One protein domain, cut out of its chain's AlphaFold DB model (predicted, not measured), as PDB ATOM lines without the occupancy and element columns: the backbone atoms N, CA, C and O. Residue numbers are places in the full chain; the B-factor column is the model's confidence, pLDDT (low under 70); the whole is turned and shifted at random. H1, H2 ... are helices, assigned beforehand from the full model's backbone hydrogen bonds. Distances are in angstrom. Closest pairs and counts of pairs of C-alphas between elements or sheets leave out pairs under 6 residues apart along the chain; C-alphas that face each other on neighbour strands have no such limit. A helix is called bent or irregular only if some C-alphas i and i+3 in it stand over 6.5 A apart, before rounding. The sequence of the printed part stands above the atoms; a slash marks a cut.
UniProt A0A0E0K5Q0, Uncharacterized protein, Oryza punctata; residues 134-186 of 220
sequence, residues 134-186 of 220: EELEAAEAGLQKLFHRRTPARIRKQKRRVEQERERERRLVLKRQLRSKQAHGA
ATOM      1  N   GLU A 134     -22.869 -27.524  -4.570       61.84
ATOM      2  CA  GLU A 134     -21.610 -28.010  -4.002       61.84
ATOM      3  C   GLU A 134     -21.272 -27.411  -2.627       61.84
ATOM      4  O   GLU A 134     -20.757 -28.124  -1.774       61.84
ATOM      5  N   GLU A 135     -21.579 -26.139  -2.349       62.16
ATOM      6  CA  GLU A 135     -21.313 -25.561  -1.020       62.16
ATOM      7  C   GLU A 135     -22.367 -25.937   0.003       62.16
ATOM      8  O   GLU A 135     -22.046 -26.090   1.181       62.16
ATOM      9  N   LEU A 136     -23.610 -26.121  -0.439       66.69
ATOM     10  CA  LEU A 136     -24.645 -26.714   0.396       66.69
ATOM     11  C   LEU A 136     -24.283 -28.161   0.732       66.69
ATOM     12  O   LEU A 136     -24.277 -28.514   1.906       66.69
ATOM     13  N   GLU A 137     -23.871 -28.960  -0.251       68.88
ATOM     14  CA  GLU A 137     -23.390 -30.330  -0.044       68.88
ATOM     15  C   GLU A 137     -22.127 -30.359   0.838       68.88
ATOM     16  O   GLU A 137     -22.016 -31.201   1.731       68.88
ATOM     17  N   ALA A 138     -21.205 -29.402   0.686       74.69
ATOM     18  CA  ALA A 138     -20.025 -29.279   1.543       74.69
ATOM     19  C   ALA A 138     -20.381 -28.884   2.988       74.69
ATOM     20  O   ALA A 138     -19.826 -29.443   3.944       74.69
ATOM     21  N   ALA A 139     -21.319 -27.952   3.174       70.88
ATOM     22  CA  ALA A 139     -21.811 -27.544   4.487       70.88
ATOM     23  C   ALA A 139     -22.598 -28.674   5.167       70.88
ATOM     24  O   ALA A 139     -22.396 -28.946   6.355       70.88
ATOM     25  N   GLU A 140     -23.434 -29.387   4.414       72.12
ATOM     26  CA  GLU A 140     -24.144 -30.581   4.867       72.12
ATOM     27  C   GLU A 140     -23.167 -31.694   5.243       72.12
ATOM     28  O   GLU A 140     -23.305 -32.278   6.318       72.12
ATOM     29  N   ALA A 141     -22.126 -31.941   4.446       72.56
ATOM     30  CA  ALA A 141     -21.078 -32.902   4.780       72.56
ATOM     31  C   ALA A 141     -20.324 -32.497   6.060       72.56
ATOM     32  O   ALA A 141     -20.005 -33.348   6.896       72.56
ATOM     33  N   GLY A 142     -20.068 -31.200   6.261       73.38
ATOM     34  CA  GLY A 142     -19.496 -30.664   7.498       73.38
ATOM     35  C   GLY A 142     -20.395 -30.905   8.715       73.38
ATOM     36  O   GLY A 142     -19.934 -31.407   9.748       73.38
ATOM     37  N   LEU A 143     -21.692 -30.629   8.583       75.38
ATOM     38  CA  LEU A 143     -22.696 -30.871   9.621       75.38
ATOM     39  C   LEU A 143     -22.877 -32.363   9.915       75.38
ATOM     40  O   LEU A 143     -22.921 -32.753  11.083       75.38
ATOM     41  N   GLN A 144     -22.900 -33.212   8.890       73.94
ATOM     42  CA  GLN A 144     -22.955 -34.666   9.035       73.94
ATOM     43  C   GLN A 144     -21.713 -35.200   9.753       73.94
ATOM     44  O   GLN A 144     -21.845 -36.017  10.664       73.94
ATOM     45  N   LYS A 145     -20.509 -34.699   9.438       76.69
ATOM     46  CA  LYS A 145     -19.273 -35.054  10.160       76.69
ATOM     47  C   LYS A 145     -19.351 -34.669  11.639       76.69
ATOM     48  O   LYS A 145     -18.991 -35.477  12.498       76.69
ATOM     49  N   LEU A 146     -19.839 -33.469  11.961       75.81
ATOM     50  CA  LEU A 146     -20.020 -33.020  13.347       75.81
ATOM     51  C   LEU A 146     -21.066 -33.856  14.091       75.81
ATOM     52  O   LEU A 146     -20.831 -34.275  15.230       75.81
ATOM     53  N   PHE A 147     -22.186 -34.145  13.432       73.69
ATOM     54  CA  PHE A 147     -23.235 -34.999  13.967       73.69
ATOM     55  C   PHE A 147     -22.691 -36.400  14.237       73.69
ATOM     56  O   PHE A 147     -22.808 -36.898  15.355       73.69
ATOM     57  N   HIS A 148     -22.001 -37.005  13.268       73.06
ATOM     58  CA  HIS A 148     -21.379 -38.313  13.422       73.06
ATOM     59  C   HIS A 148     -20.383 -38.333  14.570       73.06
ATOM     60  O   HIS A 148     -20.503 -39.225  15.407       73.06
ATOM     61  N   ARG A 149     -19.494 -37.337  14.694       71.31
ATOM     62  CA  ARG A 149     -18.535 -37.224  15.811       71.31
ATOM     63  C   ARG A 149     -19.218 -37.241  17.178       71.31
ATOM     64  O   ARG A 149     -18.760 -37.964  18.057       71.31
ATOM     65  N   ARG A 150     -20.336 -36.527  17.336       73.88
ATOM     66  CA  ARG A 150     -21.103 -36.461  18.596       73.88
ATOM     67  C   ARG A 150     -22.121 -37.589  18.775       73.88
ATOM     68  O   ARG A 150     -22.671 -37.739  19.859       73.88
ATOM     69  N   THR A 151     -22.379 -38.389  17.740       75.12
ATOM     70  CA  THR A 151     -23.353 -39.484  17.814       75.12
ATOM     71  C   THR A 151     -22.822 -40.607  18.720       75.12
ATOM     72  O   THR A 151     -21.751 -41.147  18.421       75.12
ATOM     73  N   PRO A 152     -23.571 -41.034  19.755       80.56
ATOM     74  CA  PRO A 152     -23.205 -42.155  20.620       80.56
ATOM     75  C   PRO A 152     -22.966 -43.466  19.857       80.56
ATOM     76  O   PRO A 152     -23.677 -43.794  18.901       80.56
ATOM     77  N   ALA A 153     -22.008 -44.275  20.322       80.62
ATOM     78  CA  ALA A 153     -21.602 -45.523  19.663       80.62
ATOM     79  C   ALA A 153     -22.753 -46.533  19.485       80.62
ATOM     80  O   ALA A 153     -22.809 -47.234  18.473       80.62
ATOM     81  N   ARG A 154     -23.709 -46.571  20.426       82.56
ATOM     82  CA  ARG A 154     -24.904 -47.432  20.356       82.56
ATOM     83  C   ARG A 154     -25.758 -47.129  19.120       82.56
ATOM     84  O   ARG A 154     -26.139 -48.050  18.405       82.56
ATOM     85  N   ILE A 155     -25.971 -45.847  18.818       79.81
ATOM     86  CA  ILE A 155     -26.764 -45.399  17.663       79.81
ATOM     87  C   ILE A 155     -26.029 -45.714  16.353       79.81
ATOM     88  O   ILE A 155     -26.645 -46.154  15.383       79.81
ATOM     89  N   ARG A 156     -24.695 -45.570  16.327       77.88
ATOM     90  CA  ARG A 156     -23.882 -45.943  15.154       77.88
ATOM     91  C   ARG A 156     -23.973 -47.444  14.853       77.88
ATOM     92  O   ARG A 156     -24.140 -47.819  13.697       77.88
ATOM     93  N   LYS A 157     -23.901 -48.303  15.881       84.38
ATOM     94  CA  LYS A 157     -24.052 -49.763  15.726       84.38
ATOM     95  C   LYS A 157     -25.446 -50.141  15.216       84.38
ATOM     96  O   LYS A 157     -25.550 -50.993  14.342       84.38
ATOM     97  N   GLN A 158     -26.493 -49.488  15.717       84.38
ATOM     98  CA  GLN A 158     -27.864 -49.731  15.268       84.38
ATOM     99  C   GLN A 158     -28.063 -49.349  13.796       84.38
ATOM    100  O   GLN A 158     -28.581 -50.158  13.035       84.38
ATOM    101  N   LYS A 159     -27.576 -48.177  13.362       83.81
ATOM    102  CA  LYS A 159     -27.642 -47.771  11.945       83.81
ATOM    103  C   LYS A 159     -26.936 -48.762  11.013       83.81
ATOM    104  O   LYS A 159     -27.507 -49.130   9.996       83.81
ATOM    105  N   ARG A 160     -25.754 -49.259  11.401       84.50
ATOM    106  CA  ARG A 160     -25.021 -50.280  10.626       84.50
ATOM    107  C   ARG A 160     -25.809 -51.581  10.468       84.50
ATOM    108  O   ARG A 160     -25.780 -52.172   9.398       84.50
ATOM    109  N   ARG A 161     -26.516 -52.023  11.514       87.81
ATOM    110  CA  ARG A 161     -27.375 -53.219  11.436       87.81
ATOM    111  C   ARG A 161     -28.523 -53.010  10.449       87.81
ATOM    112  O   ARG A 161     -28.723 -53.850   9.583       87.81
ATOM    113  N   VAL A 162     -29.190 -51.857  10.519       89.06
ATOM    114  CA  VAL A 162     -30.285 -51.500   9.602       89.06
ATOM    115  C   VAL A 162     -29.805 -51.415   8.148       89.06
ATOM    116  O   VAL A 162     -30.493 -51.871   7.239       89.06
ATOM    117  N   GLU A 163     -28.617 -50.857   7.898       89.44
ATOM    118  CA  GLU A 163     -28.031 -50.823   6.551       89.44
ATOM    119  C   GLU A 163     -27.705 -52.226   6.025       89.44
ATOM    120  O   GLU A 163     -28.042 -52.536   4.883       89.44
ATOM    121  N   GLN A 164     -27.129 -53.095   6.861       88.81
ATOM    122  CA  GLN A 164     -26.848 -54.486   6.492       88.81
ATOM    123  C   GLN A 164     -28.125 -55.283   6.205       88.81
ATOM    124  O   GLN A 164     -28.142 -56.091   5.278       88.81
ATOM    125  N   GLU A 165     -29.195 -55.066   6.969       88.81
ATOM    126  CA  GLU A 165     -30.502 -55.683   6.714       88.81
ATOM    127  C   GLU A 165     -31.077 -55.230   5.370       88.81
ATOM    128  O   GLU A 165     -31.409 -56.070   4.534       88.81
ATOM    129  N   ARG A 166     -31.072 -53.922   5.097       90.06
ATOM    130  CA  ARG A 166     -31.522 -53.375   3.805       90.06
ATOM    131  C   ARG A 166     -30.699 -53.895   2.630       90.06
ATOM    132  O   ARG A 166     -31.238 -54.140   1.552       90.06
ATOM    133  N   GLU A 167     -29.390 -54.063   2.801       89.62
ATOM    134  CA  GLU A 167     -28.537 -54.621   1.752       89.62
ATOM    135  C   GLU A 167     -28.845 -56.106   1.503       89.62
ATOM    136  O   GLU A 167     -28.926 -56.542   0.350       89.62
ATOM    137  N   ARG A 168     -29.092 -56.882   2.567       88.12
ATOM    138  CA  ARG A 168     -29.539 -58.279   2.459       88.12
ATOM    139  C   ARG A 168     -30.881 -58.379   1.738       88.12
ATOM    140  O   ARG A 168     -31.010 -59.203   0.836       88.12
ATOM    141  N   GLU A 169     -31.840 -57.518   2.066       88.50
ATOM    142  CA  GLU A 169     -33.135 -57.450   1.379       88.50
ATOM    143  C   GLU A 169     -32.968 -57.152  -0.114       88.50
ATOM    144  O   GLU A 169     -33.519 -57.871  -0.950       88.50
ATOM    145  N   ARG A 170     -32.133 -56.168  -0.477       89.44
ATOM    146  CA  ARG A 170     -31.828 -55.855  -1.885       89.44
ATOM    147  C   ARG A 170     -31.237 -57.053  -2.628       89.44
ATOM    148  O   ARG A 170     -31.665 -57.352  -3.742       89.44
ATOM    149  N   ARG A 171     -30.296 -57.774  -2.009       89.31
ATOM    150  CA  ARG A 171     -29.700 -58.991  -2.593       89.31
ATOM    151  C   ARG A 171     -30.737 -60.102  -2.779       89.31
ATOM    152  O   ARG A 171     -30.718 -60.787  -3.800       89.31
ATOM    153  N   LEU A 172     -31.657 -60.269  -1.829       89.38
ATOM    154  CA  LEU A 172     -32.740 -61.252  -1.929       89.38
ATOM    155  C   LEU A 172     -33.732 -60.901  -3.042       89.38
ATOM    156  O   LEU A 172     -34.122 -61.790  -3.800       89.38
ATOM    157  N   VAL A 173     -34.098 -59.626  -3.185       91.75
ATOM    158  CA  VAL A 173     -34.956 -59.146  -4.281       91.75
ATOM    159  C   VAL A 173     -34.290 -59.395  -5.633       91.75
ATOM    160  O   VAL A 173     -34.916 -59.977  -6.517       91.75
ATOM    161  N   LEU A 174     -33.007 -59.054  -5.774       89.75
ATOM    162  CA  LEU A 174     -32.252 -59.301  -7.004       89.75
ATOM    163  C   LEU A 174     -32.193 -60.803  -7.338       89.75
ATOM    164  O   LEU A 174     -32.441 -61.208  -8.472       89.75
ATOM    165  N   LYS A 175     -31.941 -61.653  -6.334       89.75
ATOM    166  CA  LYS A 175     -31.923 -63.115  -6.494       89.75
ATOM    167  C   LYS A 175     -33.291 -63.668  -6.908       89.75
ATOM    168  O   LYS A 175     -33.347 -64.581  -7.728       89.75
ATOM    169  N   ARG A 176     -34.391 -63.118  -6.379       88.06
ATOM    170  CA  ARG A 176     -35.761 -63.472  -6.794       88.06
ATOM    171  C   ARG A 176     -36.037 -63.064  -8.242       88.06
ATOM    172  O   ARG A 176     -36.552 -63.884  -8.992       88.06
ATOM    173  N   GLN A 177     -35.633 -61.859  -8.649       86.38
ATOM    174  CA  GLN A 177     -35.776 -61.383 -10.032       86.38
ATOM    175  C   GLN A 177     -34.954 -62.209 -11.034       86.38
ATOM    176  O   GLN A 177     -35.399 -62.460 -12.150       86.38
ATOM    177  N   LEU A 178     -33.757 -62.656 -10.651       84.19
ATOM    178  CA  LEU A 178     -32.941 -63.540 -11.488       84.19
ATOM    179  C   LEU A 178     -33.575 -64.929 -11.636       84.19
ATOM    180  O   LEU A 178     -33.599 -65.477 -12.736       84.19
ATOM    181  N   ARG A 179     -34.141 -65.476 -10.553       80.56
ATOM    182  CA  ARG A 179     -34.859 -66.759 -10.584       80.56
ATOM    183  C   ARG A 179     -36.126 -66.704 -11.436       80.56
ATOM    184  O   ARG A 179     -36.358 -67.637 -12.195       80.56
ATOM    185  N   SER A 180     -36.912 -65.628 -11.360       75.19
ATOM    186  CA  SER A 180     -38.092 -65.477 -12.222       75.19
ATOM    187  C   SER A 180     -37.702 -65.360 -13.697       75.19
ATOM    188  O   SER A 180     -38.298 -66.030 -14.534       75.19
ATOM    189  N   LYS A 181     -36.641 -64.610 -14.027       74.88
ATOM    190  CA  LYS A 181     -36.104 -64.542 -15.399       74.88
ATOM    191  C   LYS A 181     -35.632 -65.905 -15.922       74.88
ATOM    192  O   LYS A 181     -35.912 -66.233 -17.070       74.88
ATOM    193  N   GLN A 182     -34.959 -66.709 -15.096       75.12
ATOM    194  CA  GLN A 182     -34.543 -68.069 -15.474       75.12
ATOM    195  C   GLN A 182     -35.737 -69.020 -15.652       75.12
ATOM    196  O   GLN A 182     -35.745 -69.808 -16.592       75.12
ATOM    197  N   ALA A 183     -36.767 -68.917 -14.805       65.31
ATOM    198  CA  ALA A 183     -37.983 -69.723 -14.924       65.31
ATOM    199  C   ALA A 183     -38.781 -69.393 -16.200       65.31
ATOM    200  O   ALA A 183     -39.215 -70.303 -16.903       65.31
ATOM    201  N   HIS A 184     -38.904 -68.110 -16.551       59.69
ATOM    202  CA  HIS A 184     -39.540 -67.693 -17.805       59.69
ATOM    203  C   HIS A 184     -38.686 -68.019 -19.044       59.69
ATOM    204  O   HIS A 184     -39.238 -68.336 -20.093       59.69
ATOM    205  N   GLY A 185     -37.353 -68.014 -18.932       57.78
ATOM    206  CA  GLY A 185     -36.452 -68.457 -20.004       57.78
ATOM    207  C   GLY A 185     -36.492 -69.969 -20.263       57.78
ATOM    208  O   GLY A 185     -36.345 -70.396 -21.404       57.78
ATOM    209  N   ALA A 186     -36.745 -70.781 -19.230       56.12
ATOM    210  CA  ALA A 186     -36.880 -72.235 -19.355       56.12
ATOM    211  C   ALA A 186     -38.245 -72.681 -19.919       56.12
ATOM    212  O   ALA A 186     -38.337 -73.760 -20.497       56.12
TER     213      ALA A 186
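AT A GLANCE: This is residues 134 to 186 of the 220 residues of an uncharacterized protein of Oryza punctata (UniProt A0A0E0K5Q0). Two helices meet near their ends in a flat, open V with unequal arms: the long arm is H2, the shorter one is H1, and Thr 151 and Pro 152 make the turn at the corner. The two arms do not pack on each other, and the space between them is empty. The printed part has 53 residues, with H1 followed by H2 along the chain, no named strand, and the class all helix. The whole is extended, with a radius of gyration of the C-alphas of 18.7 A, and its C-alphas span 54 by 31 by 6 A.

IN THESE COORDINATES: Begin with the longest helix, H2, residues 153 to 186. Find C-alpha 153 at (-21.602, -45.523, 19.663); from there the helix runs 49.7 A to C-alpha 186 at (-36.880, -72.235, -19.355), with z falling from end to end. Then look back to H1, residues 134 to 150, which runs 24.1 A from C-alpha 134 at (-21.610, -28.010, -4.002) to C-alpha 150 at (-21.103, -36.461, 18.596), with z rising. Neither helix is bent.

HOW THE PARTS SIT: Look at residues 151 and 152, the tight link from H1 to H2. H1 and H2 are apart, but only just: their closest C-alphas are 8.2 A from each other. In both H1 and H2, every O i to N i+4 pair is within hydrogen-bond range. Residues 157 to 186, which belong to H2, stand free, and so do residues 134 to 147, which belong to H1.

THE WHOLE: The two C-alphas farthest apart are those of Arg 150 and Ala 186, at 54.5 A. The printed part has no cut and no long link. In the B-factor column of this predicted model you will find a mean pLDDT of 78.7 for the printed part, with residues 134 to 137 and 183 to 186 under 70.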